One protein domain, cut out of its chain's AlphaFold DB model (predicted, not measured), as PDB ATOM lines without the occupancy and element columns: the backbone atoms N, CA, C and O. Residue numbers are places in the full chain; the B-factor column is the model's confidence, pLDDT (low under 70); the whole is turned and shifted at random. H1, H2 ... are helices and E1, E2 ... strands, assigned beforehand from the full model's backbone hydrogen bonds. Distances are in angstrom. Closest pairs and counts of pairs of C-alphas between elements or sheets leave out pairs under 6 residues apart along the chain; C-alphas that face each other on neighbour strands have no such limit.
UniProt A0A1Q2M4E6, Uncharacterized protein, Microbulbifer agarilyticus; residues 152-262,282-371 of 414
ATOM      1  N   LYS A 152     161.009 123.665 173.082       90.00
ATOM      2  CA  LYS A 152     162.147 124.004 172.219       90.00
ATOM      3  C   LYS A 152     163.249 122.987 172.472       90.00
ATOM      4  O   LYS A 152     163.805 122.967 173.560       90.00
ATOM      5  N   ALA A 153     163.544 122.130 171.507       91.62
ATOM      6  CA  ALA A 153     164.436 120.984 171.655       91.62
ATOM      7  C   ALA A 153     165.671 121.107 170.761       91.62
ATOM      8  O   ALA A 153     165.537 121.397 169.580       91.62
ATOM      9  N   ALA A 154     166.854 120.842 171.311       94.25
ATOM     10  CA  ALA A 154     168.131 120.762 170.618       94.25
ATOM     11  C   ALA A 154     168.501 119.303 170.305       94.25
ATOM     12  O   ALA A 154     168.443 118.425 171.172       94.25
ATOM     13  N   TRP A 155     168.931 119.051 169.073       94.38
ATOM     14  CA  TRP A 155     169.206 117.733 168.515       94.38
ATOM     15  C   TRP A 155     170.599 117.688 167.888       94.38
ATOM     16  O   TRP A 155     170.948 118.581 167.114       94.38
ATOM     17  N   LYS A 156     171.362 116.623 168.148       95.19
ATOM     18  CA  LYS A 156     172.624 116.329 167.448       95.19
ATOM     19  C   LYS A 156     172.461 115.184 166.455       95.19
ATOM     20  O   LYS A 156     171.635 114.297 166.678       95.19
ATOM     21  N   VAL A 157     173.273 115.177 165.403       94.31
ATOM     22  CA  VAL A 157     173.428 114.006 164.531       94.31
ATOM     23  C   VAL A 157     174.122 112.904 165.331       94.31
ATOM     24  O   VAL A 157     175.125 113.168 165.991       94.31
ATOM     25  N   LEU A 158     173.591 111.679 165.303       93.19
ATOM     26  CA  LEU A 158     174.216 110.541 165.979       93.19
ATOM     27  C   LEU A 158     175.137 109.785 165.025       93.19
ATOM     28  O   LEU A 158     174.684 109.185 164.050       93.19
ATOM     29  N   LYS A 159     176.429 109.760 165.347       92.56
ATOM     30  CA  LYS A 159     177.436 108.977 164.627       92.56
ATOM     31  C   LYS A 159     177.445 107.559 165.186       92.56
ATOM     32  O   LYS A 159     177.835 107.357 166.322       92.56
ATOM     33  N   THR A 160     177.030 106.550 164.424       90.81
ATOM     34  CA  THR A 160     176.901 105.168 164.946       90.81
ATOM     35  C   THR A 160     178.110 104.272 164.676       90.81
ATOM     36  O   THR A 160     178.066 103.084 164.986       90.81
ATOM     37  N   ALA A 161     179.169 104.802 164.059       89.94
ATOM     38  CA  ALA A 161     180.359 104.046 163.677       89.94
ATOM     39  C   ALA A 161     181.629 104.905 163.743       89.94
ATOM     40  O   ALA A 161     181.579 106.132 163.640       89.94
ATOM     41  N   GLY A 162     182.779 104.238 163.857       87.75
ATOM     42  CA  GLY A 162     184.091 104.873 163.981       87.75
ATOM     43  C   GLY A 162     184.517 105.116 165.435       87.75
ATOM     44  O   GLY A 162     183.779 104.770 166.355       87.75
ATOM     45  N   PRO A 163     185.716 105.689 165.642       82.75
ATOM     46  CA  PRO A 163     186.292 105.887 166.977       82.75
ATOM     47  C   PRO A 163     185.456 106.822 167.868       82.75
ATOM     48  O   PRO A 163     185.373 106.594 169.069       82.75
ATOM     49  N   ASP A 164     184.758 107.792 167.271       82.31
ATOM     50  CA  ASP A 164     183.922 108.777 167.985       82.31
ATOM     51  C   ASP A 164     182.425 108.443 167.885       82.31
ATOM     52  O   ASP A 164     181.573 109.330 167.789       82.31
ATOM     53  N   ALA A 165     182.093 107.153 167.796       88.19
ATOM     54  CA  ALA A 165     180.703 106.730 167.728       88.19
ATOM     55  C   ALA A 165     179.951 107.103 169.017       88.19
ATOM     56  O   ALA A 165     180.375 106.803 170.134       88.19
ATOM     57  N   ASP A 166     178.787 107.715 168.842       91.56
ATOM     58  CA  ASP A 166     177.784 107.880 169.875       91.56
ATOM     59  C   ASP A 166     177.237 106.522 170.328       91.56
ATOM     60  O   ASP A 166     177.288 105.526 169.606       91.56
ATOM     61  N   ILE A 167     176.633 106.501 171.517       91.69
ATOM     62  CA  ILE A 167     175.935 105.334 172.063       91.69
ATOM     63  C   ILE A 167     174.428 105.590 171.931       91.69
ATOM     64  O   ILE A 167     173.839 106.213 172.821       91.69
ATOM     65  N   PRO A 168     173.747 105.120 170.865       91.69
ATOM     66  CA  PRO A 168     172.361 105.511 170.601       91.69
ATOM     67  C   PRO A 168     171.400 105.145 171.737       91.69
ATOM     68  O   PRO A 168     170.409 105.834 171.947       91.69
ATOM     69  N   GLY A 169     171.703 104.088 172.500       90.69
ATOM     70  CA  GLY A 169     170.910 103.656 173.654       90.69
ATOM     71  C   GLY A 169     170.819 104.671 174.801       90.69
ATOM     72  O   GLY A 169     169.970 104.495 175.668       90.69
ATOM     73  N   ARG A 170     171.645 105.727 174.810       92.50
ATOM     74  CA  ARG A 170     171.584 106.805 175.812       92.50
ATOM     75  C   ARG A 170     170.571 107.894 175.441       92.50
ATOM     76  O   ARG A 170     169.979 108.505 176.321       92.50
ATOM     77  N   TYR A 171     170.282 108.064 174.151       95.50
ATOM     78  CA  TYR A 171     169.505 109.193 173.641       95.50
ATOM     79  C   TYR A 171     168.040 108.836 173.366       95.50
ATOM     80  O   TYR A 171     167.716 107.768 172.827       95.50
ATOM     81  N   PHE A 172     167.142 109.792 173.614       95.75
ATOM     82  CA  PHE A 172     165.873 109.847 172.895       95.75
ATOM     83  C   PHE A 172     166.154 110.197 171.430       95.75
ATOM     84  O   PHE A 172     166.873 111.154 171.137       95.75
ATOM     85  N   ARG A 173     165.616 109.399 170.505       93.88
ATOM     86  CA  ARG A 173     166.040 109.385 169.100       93.88
ATOM     87  C   ARG A 173     164.883 109.580 168.147       93.88
ATOM     88  O   ARG A 173     163.789 109.072 168.381       93.88
ATOM     89  N   ARG A 174     165.159 110.252 167.033       88.81
ATOM     90  CA  ARG A 174     164.253 110.369 165.884       88.81
ATOM     91  C   ARG A 174     165.062 110.349 164.596       88.81
ATOM     92  O   ARG A 174     166.211 110.776 164.589       88.81
ATOM     93  N   VAL A 175     164.451 109.892 163.510       83.81
ATOM     94  CA  VAL A 175     164.955 110.178 162.163       83.81
ATOM     95  C   VAL A 175     164.318 111.490 161.722       83.81
ATOM     96  O   VAL A 175     163.092 111.595 161.737       83.81
ATOM     97  N   LEU A 176     165.137 112.491 161.405       81.25
ATOM     98  CA  LEU A 176     164.687 113.823 161.001       81.25
ATOM     99  C   LEU A 176     165.268 114.187 159.633       81.25
ATOM    100  O   LEU A 176     166.389 113.806 159.305       81.25
ATOM    101  N   GLN A 177     164.508 114.972 158.875       81.00
ATOM    102  CA  GLN A 177     165.000 115.756 157.744       81.00
ATOM    103  C   GLN A 177     164.859 117.226 158.127       81.00
ATOM    104  O   GLN A 177     163.907 117.597 158.817       81.00
ATOM    105  N   PHE A 178     165.820 118.052 157.737       76.25
ATOM    106  CA  PHE A 178     165.834 119.476 158.060       76.25
ATOM    107  C   PHE A 178     166.193 120.299 156.822       76.25
ATOM    108  O   PHE A 178     166.921 119.795 155.965       76.25
ATOM    109  N   PRO A 179     165.691 121.544 156.714       71.62
ATOM    110  CA  PRO A 179     166.006 122.408 155.583       71.62
ATOM    111  C   PRO A 179     167.512 122.656 155.459       71.62
ATOM    112  O   PRO A 179     168.243 122.647 156.450       71.62
ATOM    113  N   LEU A 180     167.969 122.879 154.239       70.44
ATOM    114  CA  LEU A 180     169.321 123.311 153.921       70.44
ATOM    115  C   LEU A 180     169.276 124.752 153.390       70.44
ATOM    116  O   LEU A 180     168.222 125.206 152.935       70.44
ATOM    117  N   PRO A 181     170.391 125.504 153.432       66.88
ATOM    118  CA  PRO A 181     170.380 126.906 153.005       66.88
ATOM    119  C   PRO A 181     170.048 127.137 151.531       66.88
ATOM    120  O   PRO A 181     169.615 128.229 151.176       66.88
ATOM    121  N   ASP A 182     170.213 126.113 150.694       66.19
ATOM    122  CA  ASP A 182     169.814 126.094 149.283       66.19
ATOM    123  C   ASP A 182     168.301 125.855 149.076       66.19
ATOM    124  O   ASP A 182     167.822 125.810 147.943       66.19
ATOM    125  N   GLY A 183     167.538 125.706 150.165       65.88
ATOM    126  CA  GLY A 183     166.106 125.412 150.156       65.88
ATOM    127  C   GLY A 183     165.770 123.930 149.974       65.88
ATOM    128  O   GLY A 183     164.592 123.576 150.022       65.88
ATOM    129  N   GLY A 184     166.772 123.070 149.779       66.56
ATOM    130  CA  GLY A 184     166.627 121.622 149.798       66.56
ATOM    131  C   GLY A 184     166.501 121.077 151.219       66.56
ATOM    132  O   GLY A 184     166.383 121.819 152.198       66.56
ATOM    133  N   LEU A 185     166.526 119.754 151.348       71.00
ATOM    134  CA  LEU A 185     166.438 119.070 152.636       71.00
ATOM    135  C   LEU A 185     167.584 118.105 152.804       71.00
ATOM    136  O   LEU A 185     168.084 117.533 151.839       71.00
ATOM    137  N   SER A 186     167.963 117.896 154.056       78.19
ATOM    138  CA  SER A 186     168.882 116.828 154.383       78.19
ATOM    139  C   SER A 186     168.273 115.456 154.104       78.19
ATOM    140  O   SER A 186     167.054 115.238 154.156       78.19
ATOM    141  N   GLU A 187     169.167 114.502 153.868       83.62
ATOM    142  CA  GLU A 187     168.835 113.087 153.921       83.62
ATOM    143  C   GLU A 187     168.251 112.721 155.298       83.62
ATOM    144  O   GLU A 187     168.626 113.330 156.312       83.62
ATOM    145  N   PRO A 188     167.356 111.718 155.382       85.69
ATOM    146  CA  PRO A 188     166.863 111.205 156.655       85.69
ATOM    147  C   PRO A 188     168.019 110.854 157.599       85.69
ATOM    148  O   PRO A 188     168.756 109.894 157.387       85.69
ATOM    149  N   THR A 189     168.171 111.639 158.663       86.38
ATOM    150  CA  THR A 189     169.329 111.574 159.556       86.38
ATOM    151  C   THR A 189     168.899 111.119 160.943       86.38
ATOM    152  O   THR A 189     167.912 111.615 161.491       86.38
ATOM    153  N   LEU A 190     169.631 110.169 161.533       91.75
ATOM    154  CA  LEU A 190     169.402 109.744 162.912       91.75
ATOM    155  C   LEU A 190     169.885 110.834 163.875       91.75
ATOM    156  O   LEU A 190     171.071 111.149 163.935       91.75
ATOM    157  N   MET A 191     168.956 111.369 164.658       92.06
ATOM    158  CA  MET A 191     169.179 112.472 165.584       92.06
ATOM    159  C   MET A 191     168.952 112.033 167.032       92.06
ATOM    160  O   MET A 191     168.048 111.242 167.316       92.06
ATOM    161  N   GLY A 192     169.741 112.589 167.951       95.56
ATOM    162  CA  GLY A 192     169.621 112.406 169.396       95.56
ATOM    163  C   GLY A 192     169.282 113.720 170.091       95.56
ATOM    164  O   GLY A 192     169.901 114.745 169.812       95.56
ATOM    165  N   LEU A 193     168.294 113.698 170.984       96.31
ATOM    166  CA  LEU A 193     167.918 114.858 171.794       96.31
ATOM    167  C   LEU A 193     169.025 115.143 172.815       96.31
ATOM    168  O   LEU A 193     169.338 114.271 173.625       96.31
ATOM    169  N   ILE A 194     169.578 116.354 172.801       97.06
ATOM    170  CA  ILE A 194     170.676 116.762 173.692       97.06
ATOM    171  C   ILE A 194     170.269 117.824 174.712       97.06
ATOM    172  O   ILE A 194     170.921 117.967 175.741       97.06
ATOM    173  N   GLY A 195     169.162 118.527 174.502       96.12
ATOM    174  CA  GLY A 195     168.606 119.443 175.494       96.12
ATOM    175  C   GLY A 195     167.285 120.023 175.049       96.12
ATOM    176  O   GLY A 195     166.923 119.903 173.883       96.12
ATOM    177  N   PHE A 196     166.510 120.566 175.981       94.69
ATOM    178  CA  PHE A 196     165.224 121.164 175.653       94.69
ATOM    179  C   PHE A 196     164.691 122.071 176.757       94.69
ATOM    180  O   PHE A 196     164.922 121.856 177.946       94.69
ATOM    181  N   HIS A 197     163.911 123.059 176.339       92.44
ATOM    182  CA  HIS A 197     163.016 123.831 177.186       92.44
ATOM    183  C   HIS A 197     161.613 123.266 177.108       92.44
ATOM    184  O   HIS A 197     161.165 122.865 176.035       92.44
ATOM    185  N   ILE A 198     160.919 123.291 178.238       91.38
ATOM    186  CA  ILE A 198     159.472 123.148 178.316       91.38
ATOM    187  C   ILE A 198     158.945 124.447 178.902       91.38
ATOM    188  O   ILE A 198     159.250 124.772 180.046       91.38
ATOM    189  N   HIS A 199     158.135 125.171 178.144       88.81
ATOM    190  CA  HIS A 199     157.295 126.227 178.683       88.81
ATOM    191  C   HIS A 199     155.873 125.701 178.773       88.81
ATOM    192  O   HIS A 199     155.276 125.312 177.772       88.81
ATOM    193  N   ARG A 200     155.344 125.657 179.993       88.06
ATOM    194  CA  ARG A 200     153.957 125.288 180.244       88.06
ATOM    195  C   ARG A 200     153.223 126.449 180.891       88.06
ATOM    196  O   ARG A 200     153.753 127.047 181.821       88.06
ATOM    197  N   VAL A 201     152.002 126.723 180.455       86.50
ATOM    198  CA  VAL A 201     151.078 127.595 181.190       86.50
ATOM    199  C   VAL A 201     150.036 126.716 181.864       86.50
ATOM    200  O   VAL A 201     149.601 125.713 181.311       86.50
ATOM    201  N   THR A 202     149.688 127.048 183.098       85.56
ATOM    202  CA  THR A 202     148.702 126.338 183.923       85.56
ATOM    203  C   THR A 202     147.765 127.361 184.568       85.56
ATOM    204  O   THR A 202     148.054 128.558 184.481       85.56
ATOM    205  N   PRO A 203     146.710 126.959 185.306       82.69
ATOM    206  CA  PRO A 203     145.881 127.927 186.027       82.69
ATOM    207  C   PRO A 203     146.667 128.657 187.129       82.69
ATOM    208  O   PRO A 203     146.232 129.687 187.627       82.69
ATOM    209  N   PHE A 204     147.842 128.133 187.499       75.69
ATOM    210  CA  PHE A 204     148.752 128.714 188.484       75.69
ATOM    211  C   PHE A 204     149.854 129.582 187.850       75.69
ATOM    212  O   PHE A 204     150.692 130.123 188.568       75.69
ATOM    213  N   GLY A 205     149.858 129.732 186.521       77.06
ATOM    214  CA  GLY A 205     150.793 130.577 185.781       77.06
ATOM    215  C   GLY A 205     151.795 129.814 184.915       77.06
ATOM    216  O   GLY A 205     151.602 128.644 184.570       77.06
ATOM    217  N   HIS A 206     152.860 130.524 184.541       81.88
ATOM    218  CA  HIS A 206     153.912 130.062 183.641       81.88
ATOM    219  C   HIS A 206     154.951 129.239 184.410       81.88
ATOM    220  O   HIS A 206     155.446 129.664 185.453       81.88
ATOM    221  N   LEU A 207     155.290 128.070 183.871       83.81
ATOM    222  CA  LEU A 207     156.206 127.087 184.445       83.81
ATOM    223  C   LEU A 207     157.296 126.715 183.427       83.81
ATOM    224  O   LEU A 207     157.277 125.608 182.875       83.81
ATOM    225  N   PRO A 208     158.226 127.629 183.100       86.12
ATOM    226  CA  PRO A 208     159.358 127.288 182.257       86.12
ATOM    227  C   PRO A 208     160.328 126.360 182.998       86.12
ATOM    228  O   PRO A 208     160.656 126.560 184.167       86.12
ATOM    229  N   SER A 209     160.803 125.337 182.303       89.62
ATOM    230  CA  SER A 209     161.792 124.373 182.782       89.62
ATOM    231  C   SER A 209     162.776 124.051 181.672       89.62
ATOM    232  O   SER A 209     162.432 124.106 180.492       89.62
ATOM    233  N   THR A 210     163.989 123.660 182.038       92.75
ATOM    234  CA  THR A 210     165.025 123.306 181.062       92.75
ATOM    235  C   THR A 210     165.775 122.059 181.490       92.75
ATOM    236  O   THR A 210     166.052 121.834 182.671       92.75
ATOM    237  N   PHE A 211     166.053 121.225 180.501       95.62
ATOM    238  CA  PHE A 211     166.643 119.911 180.647       95.62
ATOM    239  C   PHE A 211     167.772 119.747 179.645       95.62
ATOM    240  O   PHE A 211     167.770 120.337 178.564       95.62
ATOM    241  N   GLU A 212     168.702 118.865 179.969       95.38
ATOM    242  CA  GLU A 212     169.762 118.483 179.052       95.38
ATOM    243  C   GLU A 212     170.185 117.035 179.224       95.38
ATOM    244  O   GLU A 212     169.920 116.402 180.248       95.38
ATOM    245  N   HIS A 213     170.868 116.524 178.210       96.38
ATOM    246  CA  HIS A 213     171.492 115.219 178.246       96.38
ATOM    247  C   HIS A 213     172.794 115.267 179.054       96.38
ATOM    248  O   HIS A 213     173.605 116.183 178.900       96.38
ATOM    249  N   VAL A 214     173.023 114.269 179.909       92.88
ATOM    250  CA  VAL A 214     174.207 114.226 180.785       92.88
ATOM    251  C   VAL A 214     175.507 114.179 179.980       92.88
ATOM    252  O   VAL A 214     176.486 114.806 180.374       92.88
ATOM    253  N   ASP A 215     175.499 113.533 178.815       92.31
ATOM    254  CA  ASP A 215     176.684 113.407 177.953       92.31
ATOM    255  C   ASP A 215     176.994 114.664 177.132       92.31
ATOM    256  O   ASP A 215     177.835 114.616 176.240       92.31
ATOM    257  N   ASN A 216     176.332 115.796 177.377       93.31
ATOM    258  CA  ASN A 216     176.731 117.041 176.723       93.31
ATOM    259  C   ASN A 216     178.121 117.484 177.173       93.31
ATOM    260  O   ASN A 216     178.950 117.851 176.344       93.31
ATOM    261  N   VAL A 217     178.353 117.439 178.490       86.62
ATOM    262  CA  VAL A 217     179.575 117.947 179.133       86.62
ATOM    263  C   VAL A 217     180.128 117.031 180.231       86.62
ATOM    264  O   VAL A 217     181.233 117.267 180.710       86.62
ATOM    265  N   ARG A 218     179.385 116.008 180.683       82.00
ATOM    266  CA  ARG A 218     179.830 115.141 181.787       82.00
ATOM    267  C   ARG A 218     180.894 114.150 181.312       82.00
ATOM    268  O   ARG A 218     180.674 113.435 180.342       82.00
ATOM    269  N   LEU A 219     181.984 114.050 182.077       72.56
ATOM    270  CA  LEU A 219     183.072 113.074 181.882       72.56
ATOM    271  C   LEU A 219     183.069 111.933 182.908       72.56
ATOM    272  O   LEU A 219     183.911 111.043 182.865       72.56
ATOM    273  N   GLU A 220     182.115 111.943 183.836       78.31
ATOM    274  CA  GLU A 220     182.029 110.969 184.920       78.31
ATOM    275  C   GLU A 220     180.904 109.959 184.713       78.31
ATOM    276  O   GLU A 220     179.772 110.300 184.345       78.31
ATOM    277  N   LYS A 221     181.203 108.695 185.025       79.94
ATOM    278  CA  LYS A 221     180.227 107.609 184.968       79.94
ATOM    279  C   LYS A 221     179.295 107.672 186.174       79.94
ATOM    280  O   LYS A 221     179.734 107.824 187.310       79.94
ATOM    281  N   ARG A 222     177.993 107.501 185.940       81.62
ATOM    282  CA  ARG A 222     177.003 107.472 187.025       81.62
ATOM    283  C   ARG A 222     177.053 106.141 187.768       81.62
ATOM    284  O   ARG A 222     177.271 105.084 187.173       81.62
ATOM    285  N   PHE A 223     176.774 106.199 189.068       73.19
ATOM    286  CA  PHE A 223     176.526 105.021 189.891       73.19
ATOM    287  C   PHE A 223     175.321 104.270 189.291       73.19
ATOM    288  O   PHE A 223     174.214 104.803 189.300       73.19
ATOM    289  N   HIS A 224     175.561 103.083 188.715       76.69
ATOM    290  CA  HIS A 224     174.613 102.242 187.952       76.69
ATOM    291  C   HIS A 224     174.371 102.569 186.474       76.69
ATOM    292  O   HIS A 224     173.391 102.091 185.914       76.69
ATOM    293  N   ASP A 225     175.246 103.321 185.810       87.31
ATOM    294  CA  ASP A 225     175.183 103.434 184.349       87.31
ATOM    295  C   ASP A 225     175.611 102.101 183.691       87.31
ATOM    296  O   ASP A 225     176.789 101.725 183.803       87.31
ATOM    297  N   PRO A 226     174.700 101.345 183.039       85.06
ATOM    298  CA  PRO A 226     175.054 100.066 182.431       85.06
ATOM    299  C   PRO A 226     175.823 100.254 181.119       85.06
ATOM    300  O   PRO A 226     176.455  99.313 180.643       85.06
ATOM    301  N   LEU A 227     175.790 101.454 180.533       88.31
ATOM    302  CA  LEU A 227     176.449 101.760 179.273       88.31
ATOM    303  C   LEU A 227     177.850 102.342 179.528       88.31
ATOM    304  O   LEU A 227     178.123 102.907 180.596       88.31
ATOM    305  N   PRO A 228     178.789 102.181 178.577       85.94
ATOM    306  CA  PRO A 228     180.055 102.894 178.647       85.94
ATOM    307  C   PRO A 228     179.817 104.409 178.565       85.94
ATOM    308  O   PRO A 228     178.758 104.869 178.124       85.94
ATOM    309  N   LEU A 229     180.801 105.186 179.017       82.12
ATOM    310  CA  LEU A 229     180.848 106.611 178.704       82.12
ATOM    311  C   LEU A 229     181.126 106.784 177.206       82.12
ATOM    312  O   LEU A 229     181.844 105.954 176.637       82.12
ATOM    313  N   PRO A 230     180.586 107.830 176.561       80.75
ATOM    314  CA  PRO A 230     181.032 108.183 175.221       80.75
ATOM    315  C   PRO A 230     182.522 108.555 175.257       80.75
ATOM    316  O   PRO A 230     182.993 109.119 176.245       80.75
ATOM    317  N   ALA A 231     183.256 108.243 174.185       74.56
ATOM    318  CA  ALA A 231     184.675 108.600 174.067       74.56
ATOM    319  C   ALA A 231     184.880 110.124 174.138       74.56
ATOM    320  O   ALA A 231     185.787 110.600 174.813       74.56
ATOM    321  N   HIS A 232     183.963 110.866 173.512       77.75
ATOM    322  CA  HIS A 232     183.862 112.318 173.587       77.75
ATOM    323  C   HIS A 232     182.413 112.694 173.917       77.75
ATOM    324  O   HIS A 232     181.496 112.218 173.238       77.75
ATOM    325  N   PRO A 233     182.162 113.523 174.944       87.19
ATOM    326  CA  PRO A 233     180.860 114.155 175.121       87.19
ATOM    327  C   PRO A 233     180.395 114.872 173.855       87.19
ATOM    328  O   PRO A 233     181.184 115.243 172.990       87.19
ATOM    329  N   ALA A 234     179.093 115.128 173.763       91.38
ATOM    330  CA  ALA A 234     178.528 115.764 172.582       91.38
ATOM    331  C   ALA A 234     179.112 117.163 172.328       91.38
ATOM    332  O   ALA A 234     179.317 117.519 171.172       91.38
ATOM    333  N   LEU A 235     179.373 117.945 173.381       92.25
ATOM    334  CA  LEU A 235     179.782 119.347 173.263       92.25
ATOM    335  C   LEU A 235     181.115 119.664 173.948       92.25
ATOM    336  O   LEU A 235     181.660 120.735 173.724       92.25
ATOM    337  N   ASN A 236     181.657 118.764 174.762       88.00
ATOM    338  CA  ASN A 236     182.962 118.930 175.398       88.00
ATOM    339  C   ASN A 236     183.961 117.959 174.751       88.00
ATOM    340  O   ASN A 236     183.607 116.791 174.597       88.00
ATOM    341  N   PRO A 237     185.187 118.382 174.401       81.56
ATOM    342  CA  PRO A 237     186.161 117.497 173.753       81.56
ATOM    343  C   PRO A 237     186.641 116.350 174.657       81.56
ATOM    344  O   PRO A 237     187.247 115.394 174.175       81.56
ATOM    345  N   GLY A 238     186.344 116.403 175.958       75.75
ATOM    346  CA  GLY A 238     186.823 115.441 176.939       75.75
ATOM    347  C   GLY A 238     188.276 115.687 177.319       75.75
ATOM    348  O   GLY A 238     188.804 116.784 177.151       75.75
ATOM    349  N   THR A 239     188.924 114.668 177.877       66.94
ATOM    350  CA  THR A 239     190.358 114.692 178.179       66.94
ATOM    351  C   THR A 239     191.110 113.904 177.110       66.94
ATOM    352  O   THR A 239     190.726 112.783 176.796       66.94
ATOM    353  N   GLU A 240     192.211 114.447 176.576       55.50
ATOM    354  CA  GLU A 240     193.026 113.801 175.521       55.50
ATOM    355  C   GLU A 240     193.674 112.464 175.942       55.50
ATOM    356  O   GLU A 240     194.339 111.800 175.150       55.50
ATOM    357  N   SER A 241     193.512 112.030 177.191       44.75
ATOM    358  CA  SER A 241     194.081 110.783 177.689       44.75
ATOM    359  C   SER A 241     193.270 110.228 178.858       44.75
ATOM    360  O   SER A 241     192.566 110.966 179.547       44.75
ATOM    361  N   HIS A 242     193.380 108.916 179.067       41.81
ATOM    362  CA  HIS A 242     192.820 108.106 180.157       41.81
ATOM    363  C   HIS A 242     193.257 108.531 181.584       41.81
ATOM    364  O   HIS A 242     193.616 107.684 182.401       41.81
ATOM    365  N   TYR A 243     193.242 109.821 181.919       36.25
ATOM    366  CA  TYR A 243     193.574 110.322 183.249       36.25
ATOM    367  C   TYR A 243     192.336 110.775 184.020       36.25
ATOM    368  O   TYR A 243     191.361 111.244 183.445       36.25
ATOM    369  N   SER A 244     192.429 110.556 185.339       40.62
ATOM    370  CA  SER A 244     191.551 110.967 186.442       40.62
ATOM    371  C   SER A 244     190.404 111.906 186.058       40.62
ATOM    372  O   SER A 244     190.644 112.987 185.529       40.62
ATOM    373  N   ALA A 245     189.184 111.544 186.469       46.66
ATOM    374  CA  ALA A 245     187.926 112.301 186.384       46.66
ATOM    375  C   ALA A 245     187.971 113.791 186.825       46.66
ATOM    376  O   ALA A 245     186.967 114.488 186.765       46.66
ATOM    377  N   SER A 246     189.123 114.302 187.259       42.66
ATOM    378  CA  SER A 246     189.340 115.618 187.850       42.66
ATOM    379  C   SER A 246     189.840 116.717 186.895       42.66
ATOM    380  O   SER A 246     190.195 117.782 187.389       42.66
ATOM    381  N   ALA A 247     189.923 116.508 185.572       52.62
ATOM    382  CA  ALA A 247     190.511 117.506 184.660       52.62
ATOM    383  C   ALA A 247     189.746 117.723 183.339       52.62
ATOM    384  O   ALA A 247     190.365 117.843 182.285       52.62
ATOM    385  N   SER A 248     188.410 117.806 183.371       59.47
ATOM    386  CA  SER A 248     187.659 118.333 182.219       59.47
ATOM    387  C   SER A 248     188.191 119.720 181.835       59.47
ATOM    388  O   SER A 248     188.335 120.560 182.731       59.47
ATOM    389  N   PRO A 249     188.422 120.009 180.540       67.94
ATOM    390  CA  PRO A 249     188.702 121.367 180.100       67.94
ATOM    391  C   PRO A 249     187.574 122.298 180.554       67.94
ATOM    392  O   PRO A 249     186.407 122.112 180.195       67.94
ATOM    393  N   ASN A 250     187.925 123.261 181.406       74.94
ATOM    394  CA  ASN A 250     187.028 124.320 181.838       74.94
ATOM    395  C   ASN A 250     187.282 125.546 180.966       74.94
ATOM    396  O   ASN A 250     188.415 126.022 180.880       74.94
ATOM    397  N   TYR A 251     186.224 126.061 180.354       79.19
ATOM    398  CA  TYR A 251     186.298 127.209 179.468       79.19
ATOM    399  C   TYR A 251     185.784 128.448 180.206       79.19
ATOM    400  O   TYR A 251     184.617 128.464 180.600       79.19
ATOM    401  N   PRO A 252     186.601 129.503 180.407       75.50
ATOM    402  CA  PRO A 252     186.083 130.801 180.834       75.50
ATOM    403  C   PRO A 252     184.853 131.243 180.007       75.50
ATOM    404  O   PRO A 252     184.910 131.279 178.782       75.50
ATOM    405  N   ASN A 253     183.746 131.588 180.677       75.62
ATOM    406  CA  ASN A 253     182.419 131.882 180.090       75.62
ATOM    407  C   ASN A 253     181.654 130.669 179.519       75.62
ATOM    408  O   ASN A 253     180.672 130.825 178.795       75.62
ATOM    409  N   GLY A 254     182.098 129.450 179.829       81.31
ATOM    410  CA  GLY A 254     181.393 128.212 179.516       81.31
ATOM    411  C   GLY A 254     181.591 127.678 178.095       81.31
ATOM    412  O   GLY A 254     181.123 126.574 177.818       81.31
ATOM    413  N   TYR A 255     182.293 128.382 177.201       84.56
ATOM    414  CA  TYR A 255     182.545 127.900 175.838       84.56
ATOM    415  C   TYR A 255     183.868 128.393 175.233       84.56
ATOM    416  O   TYR A 255     184.398 129.437 175.607       84.56
ATOM    417  N   GLU A 256     184.357 127.660 174.234       84.00
ATOM    418  CA  GLU A 256     185.530 127.965 173.416       84.00
ATOM    419  C   GLU A 256     185.241 127.651 171.945       84.00
ATOM    420  O   GLU A 256     184.616 126.638 171.622       84.00
ATOM    421  N   VAL A 257     185.727 128.503 171.037       80.12
ATOM    422  CA  VAL A 257     185.627 128.278 169.588       80.12
ATOM    423  C   VAL A 257     187.008 128.406 168.962       80.12
ATOM    424  O   VAL A 257     187.638 129.459 169.023       80.12
ATOM    425  N   GLY A 258     187.482 127.328 168.332       75.56
ATOM    426  CA  GLY A 258     188.778 127.318 167.649       75.56
ATOM    427  C   GLY A 258     189.978 127.571 168.571       75.56
ATOM    428  O   GLY A 258     190.895 128.282 168.164       75.56
ATOM    429  N   GLY A 259     189.962 127.026 169.793       73.00
ATOM    430  CA  GLY A 259     191.076 127.121 170.749       73.00
ATOM    431  C   GLY A 259     191.199 128.467 171.468       73.00
ATOM    432  O   GLY A 259     192.234 128.755 172.063       73.00
ATOM    433  N   LYS A 260     190.179 129.325 171.373       71.25
ATOM    434  CA  LYS A 260     190.143 130.631 172.031       71.25
ATOM    435  C   LYS A 260     188.977 130.704 173.000       71.25
ATOM    436  O   LYS A 260     187.834 130.473 172.602       71.25
ATOM    437  N   THR A 261     189.271 131.060 174.245       66.19
ATOM    438  CA  THR A 261     188.277 131.169 175.311       66.19
ATOM    439  C   THR A 261     188.227 132.589 175.872       66.19
ATOM    440  O   THR A 261     189.263 133.225 176.034       66.19
ATOM    441  N   GLY A 262     187.034 133.094 176.194       50.56
ATOM    442  CA  GLY A 262     186.877 134.350 176.935       50.56
ATOM    443  C   GLY A 262     187.150 135.652 176.165       50.56
ATOM    444  O   GLY A 262     186.994 136.721 176.750       50.56
ATOM    445  N   GLU A 282     186.110 122.315 157.450       91.00
ATOM    446  CA  GLU A 282     186.253 123.738 157.787       91.00
ATOM    447  C   GLU A 282     185.405 124.149 159.000       91.00
ATOM    448  O   GLU A 282     185.670 125.175 159.630       91.00
ATOM    449  N   ILE A 283     184.398 123.342 159.349       90.38
ATOM    450  CA  ILE A 283     183.556 123.563 160.523       90.38
ATOM    451  C   ILE A 283     184.413 123.493 161.797       90.38
ATOM    452  O   ILE A 283     185.113 122.509 162.063       90.38
ATOM    453  N   LYS A 284     184.328 124.552 162.611       89.62
ATOM    454  CA  LYS A 284     184.958 124.637 163.932       89.62
ATOM    455  C   LYS A 284     183.991 124.114 164.990       89.62
ATOM    456  O   LYS A 284     182.853 124.570 165.046       89.62
ATOM    457  N   GLN A 285     184.458 123.186 165.820       90.44
ATOM    458  CA  GLN A 285     183.709 122.703 166.981       90.44
ATOM    459  C   GLN A 285     183.527 123.841 167.989       90.44
ATOM    460  O   GLN A 285     184.383 124.728 168.104       90.44
ATOM    461  N   VAL A 286     182.421 123.791 168.726       90.69
ATOM    462  CA  VAL A 286     182.221 124.614 169.914       90.69
ATOM    463  C   VAL A 286     182.463 123.711 171.110       90.69
ATOM    464  O   VAL A 286     181.716 122.762 171.346       90.69
ATOM    465  N   ASN A 287     183.523 123.996 171.856       89.88
ATOM    466  CA  ASN A 287     183.824 123.270 173.075       89.88
ATOM    467  C   ASN A 287     183.062 123.921 174.225       89.88
ATOM    468  O   ASN A 287     183.149 125.129 174.417       89.88
ATOM    469  N   VAL A 288     182.297 123.140 174.980       88.81
ATOM    470  CA  VAL A 288     181.377 123.649 175.998       88.81
ATOM    471  C   VAL A 288     181.700 123.031 177.349       88.81
ATOM    472  O   VAL A 288     181.918 121.828 177.475       88.81
ATOM    473  N   SER A 289     181.692 123.856 178.386       87.25
ATOM    474  CA  SER A 289     181.723 123.440 179.787       87.25
ATOM    475  C   SER A 289     180.551 124.087 180.516       87.25
ATOM    476  O   SER A 289     180.070 125.147 180.118       87.25
ATOM    477  N   ARG A 290     180.054 123.430 181.566       87.94
ATOM    478  CA  ARG A 290     178.996 124.003 182.397       87.94
ATOM    479  C   ARG A 290     179.579 125.112 183.258       87.94
ATOM    480  O   ARG A 290     180.383 124.836 184.140       87.94
ATOM    481  N   GLU A 291     179.092 126.328 183.059       84.06
ATOM    482  CA  GLU A 291     179.495 127.463 183.885       84.06
ATOM    483  C   GLU A 291     178.598 127.648 185.117       84.06
ATOM    484  O   GLU A 291     179.099 127.849 186.221       84.06
ATOM    485  N   THR A 292     177.277 127.539 184.946       82.94
ATOM    486  CA  THR A 292     176.313 127.603 186.055       82.94
ATOM    487  C   THR A 292     176.041 126.193 186.593       82.94
ATOM    488  O   THR A 292     175.469 125.365 185.865       82.94
ATOM    489  N   PRO A 293     176.410 125.888 187.854       86.19
ATOM    490  CA  PRO A 293     176.113 124.603 188.476       86.19
ATOM    491  C   PRO A 293     174.609 124.358 188.609       86.19
ATOM    492  O   PRO A 293     173.830 125.283 188.827       86.19
ATOM    493  N   ILE A 294     174.202 123.091 188.538       87.62
ATOM    494  CA  ILE A 294     172.819 122.695 188.834       87.62
ATOM    495  C   ILE A 294     172.587 122.860 190.345       87.62
ATOM    496  O   ILE A 294     173.400 122.339 191.117       87.62
ATOM    497  N   PRO A 295     171.507 123.526 190.797       87.00
ATOM    498  CA  PRO A 295     171.193 123.655 192.219       87.00
ATOM    499  C   PRO A 295     171.146 122.302 192.946       87.00
ATOM    500  O   PRO A 295     170.753 121.283 192.375       87.00
ATOM    501  N   PHE A 296     171.577 122.264 194.208       88.44
ATOM    502  CA  PHE A 296     171.739 121.008 194.954       88.44
ATOM    503  C   PHE A 296     170.418 120.239 195.138       88.44
ATOM    504  O   PHE A 296     170.371 119.023 194.960       88.44
ATOM    505  N   ASP A 297     169.331 120.942 195.432       88.19
ATOM    506  CA  ASP A 297     167.974 120.393 195.509       88.19
ATOM    507  C   ASP A 297     167.516 119.787 194.169       88.19
ATOM    508  O   ASP A 297     166.965 118.683 194.133       88.19
ATOM    509  N   VAL A 298     167.835 120.446 193.052       90.94
ATOM    510  CA  VAL A 298     167.590 119.926 191.701       90.94
ATOM    511  C   VAL A 298     168.442 118.683 191.424       90.94
ATOM    512  O   VAL A 298     167.946 117.714 190.847       90.94
ATOM    513  N   GLN A 299     169.698 118.635 191.878       91.88
ATOM    514  CA  GLN A 299     170.533 117.431 191.769       91.88
ATOM    515  C   GLN A 299     169.941 116.240 192.544       91.88
ATOM    516  O   GLN A 299     169.959 115.113 192.039       91.88
ATOM    517  N   ILE A 300     169.367 116.470 193.733       93.81
ATOM    518  CA  ILE A 300     168.651 115.434 194.495       93.81
ATOM    519  C   ILE A 300     167.446 114.922 193.696       93.81
ATOM    520  O   ILE A 300     167.266 113.706 193.561       93.81
ATOM    521  N   ALA A 301     166.640 115.831 193.137       94.81
ATOM    522  CA  ALA A 301     165.497 115.467 192.305       94.81
ATOM    523  C   ALA A 301     165.933 114.655 191.075       94.81
ATOM    524  O   ALA A 301     165.375 113.587 190.813       94.81
ATOM    525  N   ASN A 302     166.987 115.094 190.382       94.94
ATOM    526  CA  ASN A 302     167.581 114.363 189.266       94.94
ATOM    527  C   ASN A 302     167.988 112.954 189.673       94.94
ATOM    528  O   ASN A 302     167.571 111.999 189.028       94.94
ATOM    529  N   LYS A 303     168.731 112.789 190.773       94.31
ATOM    530  CA  LYS A 303     169.146 111.463 191.249       94.31
ATOM    531  C   LYS A 303     167.943 110.546 191.484       94.31
ATOM    532  O   LYS A 303     167.974 109.386 191.077       94.31
ATOM    533  N   LYS A 304     166.869 111.065 192.090       95.94
ATOM    534  CA  LYS A 304     165.622 110.319 192.310       95.94
ATOM    535  C   LYS A 304     164.976 109.884 190.991       95.94
ATOM    536  O   LYS A 304     164.695 108.701 190.821       95.94
ATOM    537  N   TYR A 305     164.737 110.810 190.062       95.81
ATOM    538  CA  TYR A 305     164.042 110.493 188.810       95.81
ATOM    539  C   TYR A 305     164.893 109.657 187.858       95.81
ATOM    540  O   TYR A 305     164.374 108.730 187.247       95.81
ATOM    541  N   GLN A 306     166.199 109.898 187.787       94.00
ATOM    542  CA  GLN A 306     167.111 109.072 186.999       94.00
ATOM    543  C   GLN A 306     167.161 107.629 187.511       94.00
ATOM    544  O   GLN A 306     167.247 106.712 186.701       94.00
ATOM    545  N   TRP A 307     167.053 107.412 188.828       93.88
ATOM    546  CA  TRP A 307     166.922 106.071 189.402       93.88
ATOM    547  C   TRP A 307     165.585 105.408 189.055       93.88
ATOM    548  O   TRP A 307     165.566 104.248 188.649       93.88
ATOM    549  N   LEU A 308     164.471 106.139 189.186       95.00
ATOM    550  CA  LEU A 308     163.136 105.638 188.831       95.00
ATOM    551  C   LEU A 308     163.013 105.311 187.336       95.00
ATOM    552  O   LEU A 308     162.262 104.419 186.961       95.00
ATOM    553  N   LEU A 309     163.763 106.024 186.495       94.00
ATOM    554  CA  LEU A 309     163.750 105.908 185.038       94.00
ATOM    555  C   LEU A 309     164.974 105.164 184.489       94.00
ATOM    556  O   LEU A 309     165.225 105.256 183.287       94.00
ATOM    557  N   ARG A 310     165.734 104.448 185.335       92.00
ATOM    558  CA  ARG A 310     167.018 103.801 184.982       92.00
ATOM    559  C   ARG A 310     166.928 102.853 183.786       92.00
ATOM    560  O   ARG A 310     167.886 102.735 183.032       92.00
ATOM    561  N   ASP A 311     165.759 102.250 183.585       88.38
ATOM    562  CA  ASP A 311     165.478 101.316 182.490       88.38
ATOM    563  C   ASP A 311     164.994 102.035 181.212       88.38
ATOM    564  O   ASP A 311     164.494 101.417 180.275       88.38
ATOM    565  N   SER A 312     165.129 103.363 181.156       93.44
ATOM    566  CA  SER A 312     164.766 104.193 180.010       93.44
ATOM    567  C   SER A 312     165.866 105.195 179.657       93.44
ATOM    568  O   SER A 312     166.693 105.582 180.490       93.44
ATOM    569  N   VAL A 313     165.814 105.694 178.417       93.81
ATOM    570  CA  VAL A 313     166.698 106.770 177.936       93.81
ATOM    571  C   VAL A 313     166.567 108.046 178.772       93.81
ATOM    572  O   VAL A 313     167.512 108.815 178.879       93.81
ATOM    573  N   TRP A 314     165.423 108.255 179.433       95.12
ATOM    574  CA  TRP A 314     165.175 109.430 180.267       95.12
ATOM    575  C   TRP A 314     166.075 109.498 181.495       95.12
ATOM    576  O   TRP A 314     166.300 110.587 182.018       95.12
ATOM    577  N   SER A 315     166.664 108.374 181.917       93.69
ATOM    578  CA  SER A 315     167.696 108.421 182.948       93.69
ATOM    579  C   SER A 315     168.901 109.259 182.516       93.69
ATOM    580  O   SER A 315     169.541 109.833 183.383       93.69
ATOM    581  N   TYR A 316     169.216 109.385 181.225       95.19
ATOM    582  CA  TYR A 316     170.353 110.180 180.738       95.19
ATOM    583  C   TYR A 316     170.034 111.672 180.570       95.19
ATOM    584  O   TYR A 316     170.874 112.424 180.086       95.19
ATOM    585  N   TYR A 317     168.859 112.122 181.010       96.31
ATOM    586  CA  TYR A 317     168.485 113.533 181.023       96.31
ATOM    587  C   TYR A 317     168.439 114.060 182.456       96.31
ATOM    588  O   TYR A 317     168.149 113.328 183.405       96.31
ATOM    589  N   GLN A 318     168.762 115.336 182.623       95.31
ATOM    590  CA  GLN A 318     168.750 116.021 183.908       95.31
ATOM    591  C   GLN A 318     168.017 117.355 183.794       95.31
ATOM    592  O   GLN A 318     168.208 118.098 182.834       95.31
ATOM    593  N   LEU A 319     167.181 117.642 184.786       95.12
ATOM    594  CA  LEU A 319     166.619 118.960 185.032       95.12
ATOM    595  C   LEU A 319     167.757 119.904 185.423       95.12
ATOM    596  O   LEU A 319     168.544 119.591 186.316       95.12
ATOM    597  N   ILE A 320     167.835 121.061 184.779       92.44
ATOM    598  CA  ILE A 320     168.709 122.146 185.232       92.44
ATOM    599  C   ILE A 320     167.972 123.015 186.253       92.44
ATOM    600  O   ILE A 320     168.551 123.407 187.262       92.44
ATOM    601  N   GLY A 321     166.678 123.246 186.033       88.94
ATOM    602  CA  GLY A 321     165.793 123.912 186.979       88.94
ATOM    603  C   GLY A 321     164.426 124.235 186.374       88.94
ATOM    604  O   GLY A 321     164.160 123.958 185.198       88.94
ATOM    605  N   THR A 322     163.580 124.851 187.191       86.00
ATOM    606  CA  THR A 322     162.216 125.273 186.853       86.00
ATOM    607  C   THR A 322     161.960 126.619 187.513       86.00
ATOM    608  O   THR A 322     162.285 126.779 188.685       86.00
ATOM    609  N   GLN A 323     161.351 127.568 186.806       79.00
ATOM    610  CA  GLN A 323     160.885 128.815 187.423       79.00
ATOM    611  C   GLN A 323     159.387 128.710 187.676       79.00
ATOM    612  O   GLN A 323     158.648 128.196 186.837       79.00
ATOM    613  N   ASN A 324     158.953 129.185 188.839       69.75
ATOM    614  CA  ASN A 324     157.549 129.212 189.220       69.75
ATOM    615  C   ASN A 324     157.071 130.659 189.357       69.75
ATOM    616  O   ASN A 324     157.808 131.526 189.840       69.75
ATOM    617  N   LYS A 325     155.791 130.885 189.043       61.97
ATOM    618  CA  LYS A 325     155.063 132.078 189.484       61.97
ATOM    619  C   LYS A 325     155.032 132.085 191.021       61.97
ATOM    620  O   LYS A 325     154.600 131.128 191.655       61.97
ATOM    621  N   ASN A 326     155.532 133.148 191.630       52.75
ATOM    622  CA  ASN A 326     155.278 133.518 193.022       52.75
ATOM    623  C   ASN A 326     154.007 134.400 193.052       52.75
ATOM    624  O   ASN A 326     153.650 135.085 192.095       52.75
ATOM    625  N   LEU A 327     153.271 134.345 194.154       46.72
ATOM    626  CA  LEU A 327     151.994 135.039 194.320       46.72
ATOM    627  C   LEU A 327     152.101 136.262 195.252       46.72
ATOM    628  O   LEU A 327     151.087 136.906 195.493       46.72
ATOM    629  N   GLN A 328     153.287 136.573 195.809       41.94
ATOM    630  CA  GLN A 328     153.403 137.508 196.945       41.94
ATOM    631  C   GLN A 328     154.525 138.579 196.870       41.94
ATOM    632  O   GLN A 328     154.293 139.673 197.376       41.94
ATOM    633  N   VAL A 329     155.706 138.355 196.252       47.47
ATOM    634  CA  VAL A 329     156.791 139.384 196.118       47.47
ATOM    635  C   VAL A 329     157.563 139.397 194.760       47.47
ATOM    636  O   VAL A 329     158.243 138.412 194.454       47.47
ATOM    637  N   PRO A 330     157.515 140.482 193.946       48.38
ATOM    638  CA  PRO A 330     158.314 140.678 192.717       48.38
ATOM    639  C   PRO A 330     159.793 140.316 192.885       48.38
ATOM    640  O   PRO A 330     160.403 140.666 193.891       48.38
ATOM    641  N   ASN A 331     160.385 139.640 191.898       50.69
ATOM    642  CA  ASN A 331     161.816 139.344 191.925       50.69
ATOM    643  C   ASN A 331     162.590 140.403 191.146       50.69
ATOM    644  O   ASN A 331     162.519 140.470 189.920       50.69
ATOM    645  N   SER A 332     163.346 141.212 191.882       51.31
ATOM    646  CA  SER A 332     164.122 142.326 191.346       51.31
ATOM    647  C   SER A 332     165.282 141.910 190.434       51.31
ATOM    648  O   SER A 332     165.765 142.752 189.683       51.31
ATOM    649  N   THR A 333     165.748 140.652 190.474       48.31
ATOM    650  CA  THR A 333     166.887 140.170 189.665       48.31
ATOM    651  C   THR A 333     166.477 139.498 188.353       48.31
ATOM    652  O   THR A 333     167.297 139.402 187.440       48.31
ATOM    653  N   LEU A 334     165.208 139.101 188.194       51.09
ATOM    654  CA  LEU A 334     164.700 138.473 186.961       51.09
ATOM    655  C   LEU A 334     164.287 139.471 185.871       51.09
ATOM    656  O   LEU A 334     163.968 139.051 184.760       51.09
ATOM    657  N   GLY A 335     164.340 140.771 186.165       44.22
ATOM    658  CA  GLY A 335     163.755 141.807 185.321       44.22
ATOM    659  C   GLY A 335     162.224 141.824 185.421       44.22
ATOM    660  O   GLY A 335     161.626 140.941 186.034       44.22
ATOM    661  N   PRO A 336     161.562 142.848 184.869       38.94
ATOM    662  CA  PRO A 336     160.188 143.147 185.260       38.94
ATOM    663  C   PRO A 336     159.104 142.333 184.505       38.94
ATOM    664  O   PRO A 336     157.960 142.305 184.922       38.94
ATOM    665  N   GLY A 337     159.462 141.595 183.453       41.66
ATOM    666  CA  GLY A 337     158.605 141.011 182.402       41.66
ATOM    667  C   GLY A 337     157.704 139.797 182.649       41.66
ATOM    668  O   GLY A 337     157.349 139.157 181.665       41.66
ATOM    669  N   ILE A 338     157.293 139.460 183.873       45.41
ATOM    670  CA  ILE A 338     156.140 138.557 184.068       45.41
ATOM    671  C   ILE A 338     155.322 139.085 185.250       45.41
ATOM    672  O   ILE A 338     155.884 139.211 186.338       45.41
ATOM    673  N   PRO A 339     154.021 139.384 185.087       41.00
ATOM    674  CA  PRO A 339     153.164 139.774 186.195       41.00
ATOM    675  C   PRO A 339     153.107 138.685 187.265       41.00
ATOM    676  O   PRO A 339     152.981 137.486 186.997       41.00
ATOM    677  N   GLY A 340     153.200 139.138 188.508       39.94
ATOM    678  CA  GLY A 340     153.393 138.279 189.656       39.94
ATOM    679  C   GLY A 340     154.849 138.254 190.086       39.94
ATOM    680  O   GLY A 340     155.803 138.263 189.314       39.94
ATOM    681  N   ALA A 341     155.004 138.211 191.392       35.56
ATOM    682  CA  ALA A 341     156.196 137.730 192.031       35.56
ATOM    683  C   ALA A 341     156.780 136.521 191.283       35.56
ATOM    684  O   ALA A 341     156.039 135.630 190.916       35.56
ATOM    685  N   GLN A 342     158.079 136.420 191.038       40.66
ATOM    686  CA  GLN A 342     158.670 135.206 190.451       40.66
ATOM    687  C   GLN A 342     159.811 134.779 191.354       40.66
ATOM    688  O   GLN A 342     160.928 135.267 191.223       40.66
ATOM    689  N   HIS A 343     159.571 133.868 192.295       39.97
ATOM    690  CA  HIS A 343     160.706 133.215 192.931       39.97
ATOM    691  C   HIS A 343     161.212 132.183 191.932       39.97
ATOM    692  O   HIS A 343     160.770 131.037 191.899       39.97
ATOM    693  N   SER A 344     162.140 132.606 191.081       49.41
ATOM    694  CA  SER A 344     163.014 131.626 190.476       49.41
ATOM    695  C   SER A 344     163.797 130.993 191.619       49.41
ATOM    696  O   SER A 344     164.389 131.692 192.440       49.41
ATOM    697  N   ASN A 345     163.769 129.668 191.719       49.94
ATOM    698  CA  ASN A 345     164.686 128.956 192.607       49.94
ATOM    699  C   ASN A 345     166.144 129.065 192.114       49.94
ATOM    700  O   ASN A 345     167.056 128.588 192.780       49.94
ATOM    701  N   THR A 346     166.365 129.698 190.956       58.16
ATOM    702  CA  THR A 346     167.683 129.972 190.394       58.16
ATOM    703  C   THR A 346     167.720 131.295 189.624       58.16
ATOM    704  O   THR A 346     166.884 131.555 188.765       58.16
ATOM    705  N   GLU A 347     168.705 132.153 189.864       62.47
ATOM    706  CA  GLU A 347     168.898 133.359 189.035       62.47
ATOM    707  C   GLU A 347     169.340 133.012 187.606       62.47
ATOM    708  O   GLU A 347     169.118 133.782 186.672       62.47
ATOM    709  N   ASN A 348     169.907 131.813 187.439       73.44
ATOM    710  CA  ASN A 348     170.428 131.303 186.184       73.44
ATOM    711  C   ASN A 348     169.688 130.025 185.788       73.44
ATOM    712  O   ASN A 348     169.839 128.983 186.431       73.44
ATOM    713  N   LEU A 349     168.896 130.090 184.722       80.31
ATOM    714  CA  LEU A 349     168.205 128.933 184.171       80.31
ATOM    715  C   LEU A 349     168.569 128.761 182.698       80.31
ATOM    716  O   LEU A 349     167.892 129.282 181.815       80.31
ATOM    717  N   VAL A 350     169.675 128.056 182.473       82.75
ATOM    718  CA  VAL A 350     170.365 127.947 181.184       82.75
ATOM    719  C   VAL A 350     170.925 126.544 181.011       82.75
ATOM    720  O   VAL A 350     171.547 126.002 181.932       82.75
ATOM    721  N   ASN A 351     170.719 125.938 179.846       89.50
ATOM    722  CA  ASN A 351     171.359 124.665 179.523       89.50
ATOM    723  C   ASN A 351     172.516 124.859 178.536       89.50
ATOM    724  O   ASN A 351     172.633 125.883 177.866       89.50
ATOM    725  N   THR A 352     173.380 123.851 178.420       90.94
ATOM    726  CA  THR A 352     174.591 123.947 177.586       90.94
ATOM    727  C   THR A 352     174.315 123.901 176.079       90.94
ATOM    728  O   THR A 352     175.260 123.928 175.293       90.94
ATOM    729  N   THR A 353     173.051 123.784 175.658       92.25
ATOM    730  CA  THR A 353     172.645 123.552 174.259       92.25
ATOM    731  C   THR A 353     171.893 124.728 173.632       92.25
ATOM    732  O   THR A 353     172.135 125.056 172.477       92.25
ATOM    733  N   LEU A 354     170.973 125.357 174.365       88.06
ATOM    734  CA  LEU A 354     170.109 126.437 173.884       88.06
ATOM    735  C   LEU A 354     170.648 127.817 174.298       88.06
ATOM    736  O   LEU A 354     170.478 128.780 173.550       88.06
ATOM    737  N   GLU A 355     171.376 127.883 175.420       86.44
ATOM    738  CA  GLU A 355     172.014 129.086 175.978       86.44
ATOM    739  C   GLU A 355     173.539 128.913 176.075       86.44
ATOM    740  O   GLU A 355     174.185 129.422 176.992       86.44
ATOM    741  N   THR A 356     174.143 128.172 175.134       87.69
ATOM    742  CA  THR A 356     175.586 127.862 175.141       87.69
ATOM    743  C   THR A 356     176.458 129.102 175.331       87.69
ATOM    744  O   THR A 356     177.445 129.054 176.065       87.69
ATOM    745  N   TYR A 357     176.074 130.208 174.691       83.56
ATOM    746  CA  TYR A 357     176.820 131.466 174.672       83.56
ATOM    747  C   TYR A 357     176.371 132.463 175.756       83.56
ATOM    748  O   TYR A 357     176.813 133.610 175.760       83.56
ATOM    749  N   THR A 358     175.478 132.042 176.656       79.62
ATOM    750  CA  THR A 358     174.796 132.879 177.658       79.62
ATOM    751  C   THR A 358     174.575 132.145 178.974       79.62
ATOM    752  O   THR A 358     173.534 132.258 179.615       79.62
ATOM    753  N   GLN A 359     175.581 131.402 179.435       78.31
ATOM    754  CA  GLN A 359     175.447 130.544 180.615       78.31
ATOM    755  C   GLN A 359     175.421 131.289 181.967       78.31
ATOM    756  O   GLN A 359     175.252 130.647 183.006       78.31
ATOM    757  N   LYS A 360     175.549 132.623 181.986       76.62
ATOM    758  CA  LYS A 360     175.507 133.473 183.191       76.62
ATOM    759  C   LYS A 360     174.556 134.652 183.033       76.62
ATOM    760  O   LYS A 360     174.625 135.387 182.057       76.62
ATOM    761  N   GLY A 361     173.745 134.892 184.057       72.75
ATOM    762  CA  GLY A 361     172.827 136.023 184.164       72.75
ATOM    763  C   GLY A 361     171.521 135.858 183.388       72.75
ATOM    764  O   GLY A 361     170.771 136.828 183.294       72.75
ATOM    765  N   PHE A 362     171.228 134.677 182.836       75.75
ATOM    766  CA  PHE A 362     170.047 134.427 182.007       75.75
ATOM    767  C   PHE A 362     169.106 133.408 182.633       75.75
ATOM    768  O   PHE A 362     169.515 132.478 183.318       75.75
ATOM    769  N   SER A 363     167.820 133.563 182.357       77.88
ATOM    770  CA  SER A 363     166.792 132.590 182.702       77.88
ATOM    771  C   SER A 363     165.710 132.594 181.634       77.88
ATOM    772  O   SER A 363     165.629 133.543 180.851       77.88
ATOM    773  N   CYS A 364     164.851 131.574 181.603       77.19
ATOM    774  CA  CYS A 364     163.729 131.541 180.667       77.19
ATOM    775  C   CYS A 364     162.857 132.797 180.810       77.19
ATOM    776  O   CYS A 364     162.561 133.459 179.826       77.19
ATOM    777  N   SER A 365     162.533 133.185 182.042       72.75
ATOM    778  CA  SER A 365     161.762 134.392 182.346       72.75
ATOM    779  C   SER A 365     162.461 135.641 181.831       72.75
ATOM    780  O   SER A 365     161.842 136.416 181.115       72.75
ATOM    781  N   ARG A 366     163.770 135.783 182.092       73.62
ATOM    782  CA  ARG A 366     164.563 136.931 181.632       73.62
ATOM    783  C   ARG A 366     164.672 137.010 180.102       73.62
ATOM    784  O   ARG A 366     164.621 138.097 179.534       73.62
ATOM    785  N   CYS A 367     164.826 135.874 179.427       71.62
ATOM    786  CA  CYS A 367     164.835 135.832 177.966       71.62
ATOM    787  C   CYS A 367     163.459 136.198 177.402       71.62
ATOM    788  O   CYS A 367     163.380 136.916 176.415       71.62
ATOM    789  N   HIS A 368     162.382 135.750 178.040       73.75
ATOM    790  CA  HIS A 368     161.018 135.937 177.555       73.75
ATOM    791  C   HIS A 368     160.335 137.227 178.055       73.75
ATOM    792  O   HIS A 368     159.174 137.437 177.717       73.75
ATOM    793  N   LEU A 369     161.028 138.125 178.779       66.31
ATOM    794  CA  LEU A 369     160.454 139.393 179.288       66.31
ATOM    795  C   LEU A 369     159.869 140.286 178.185       66.31
ATOM    796  O   LEU A 369     159.022 141.126 178.466       66.31
ATOM    797  N   ASN A 370     160.352 140.116 176.952       63.44
ATOM    798  CA  ASN A 370     159.965 140.912 175.789       63.44
ATOM    799  C   ASN A 370     159.142 140.105 174.772       63.44
ATOM    800  O   ASN A 370     158.962 140.542 173.638       63.44
ATOM    801  N   ALA A 371     158.695 138.901 175.138       72.38
ATOM    802  CA  ALA A 371     157.877 138.064 174.273       72.38
ATOM    803  C   ALA A 371     156.407 138.498 174.379       72.38
ATOM    804  O   ALA A 371     155.638 137.926 175.153       72.38
TER     805      ALA A 371
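AT A GLANCE: This is residues 152 to 262 and 282 to 371 of the 414 residues of an uncharacterized protein of Microbulbifer agarilyticus (UniProt A0A1Q2M4E6). What shape? Amid long loops and little regular structure, H1 packs on strand E7 of a strongly twisted, branched antiparallel sheet, the pair E5 and E6 apart. What parts? Of 201 printed residues, 67 lie in E1 to E6, H1, H2, E7 and H3, in order; the mixed-class whole is compact, radius of gyration of the C-alphas 18.1 A, spanning 55 by 46 by 38 A.

HOW THE PARTS SIT: How do strands pair? E2, residues 173 to 176, E3, 189 to 202, and E4, 205 to 213, form a meander of antiparallel neighbours; N 198 is 2.8 A from O 209. And helices? H1, 296 to 308, comes closest to E7, 317 to 322, at C-alphas Asn 302 and Gln 318, 5.7 A apart.

IN THESE COORDINATES: What begins? E1, 152 to 157, begins at C-alpha (162.147, 124.004, 172.219). What ends? H3, 364 to 368, ends at (161.018, 135.937, 177.555).

THE WHOLE: Any cut? Across it, C-alphas 262 and 282 are 21.9 A apart. Low pLDDT? Residues 324 to 347, among others, are under 70.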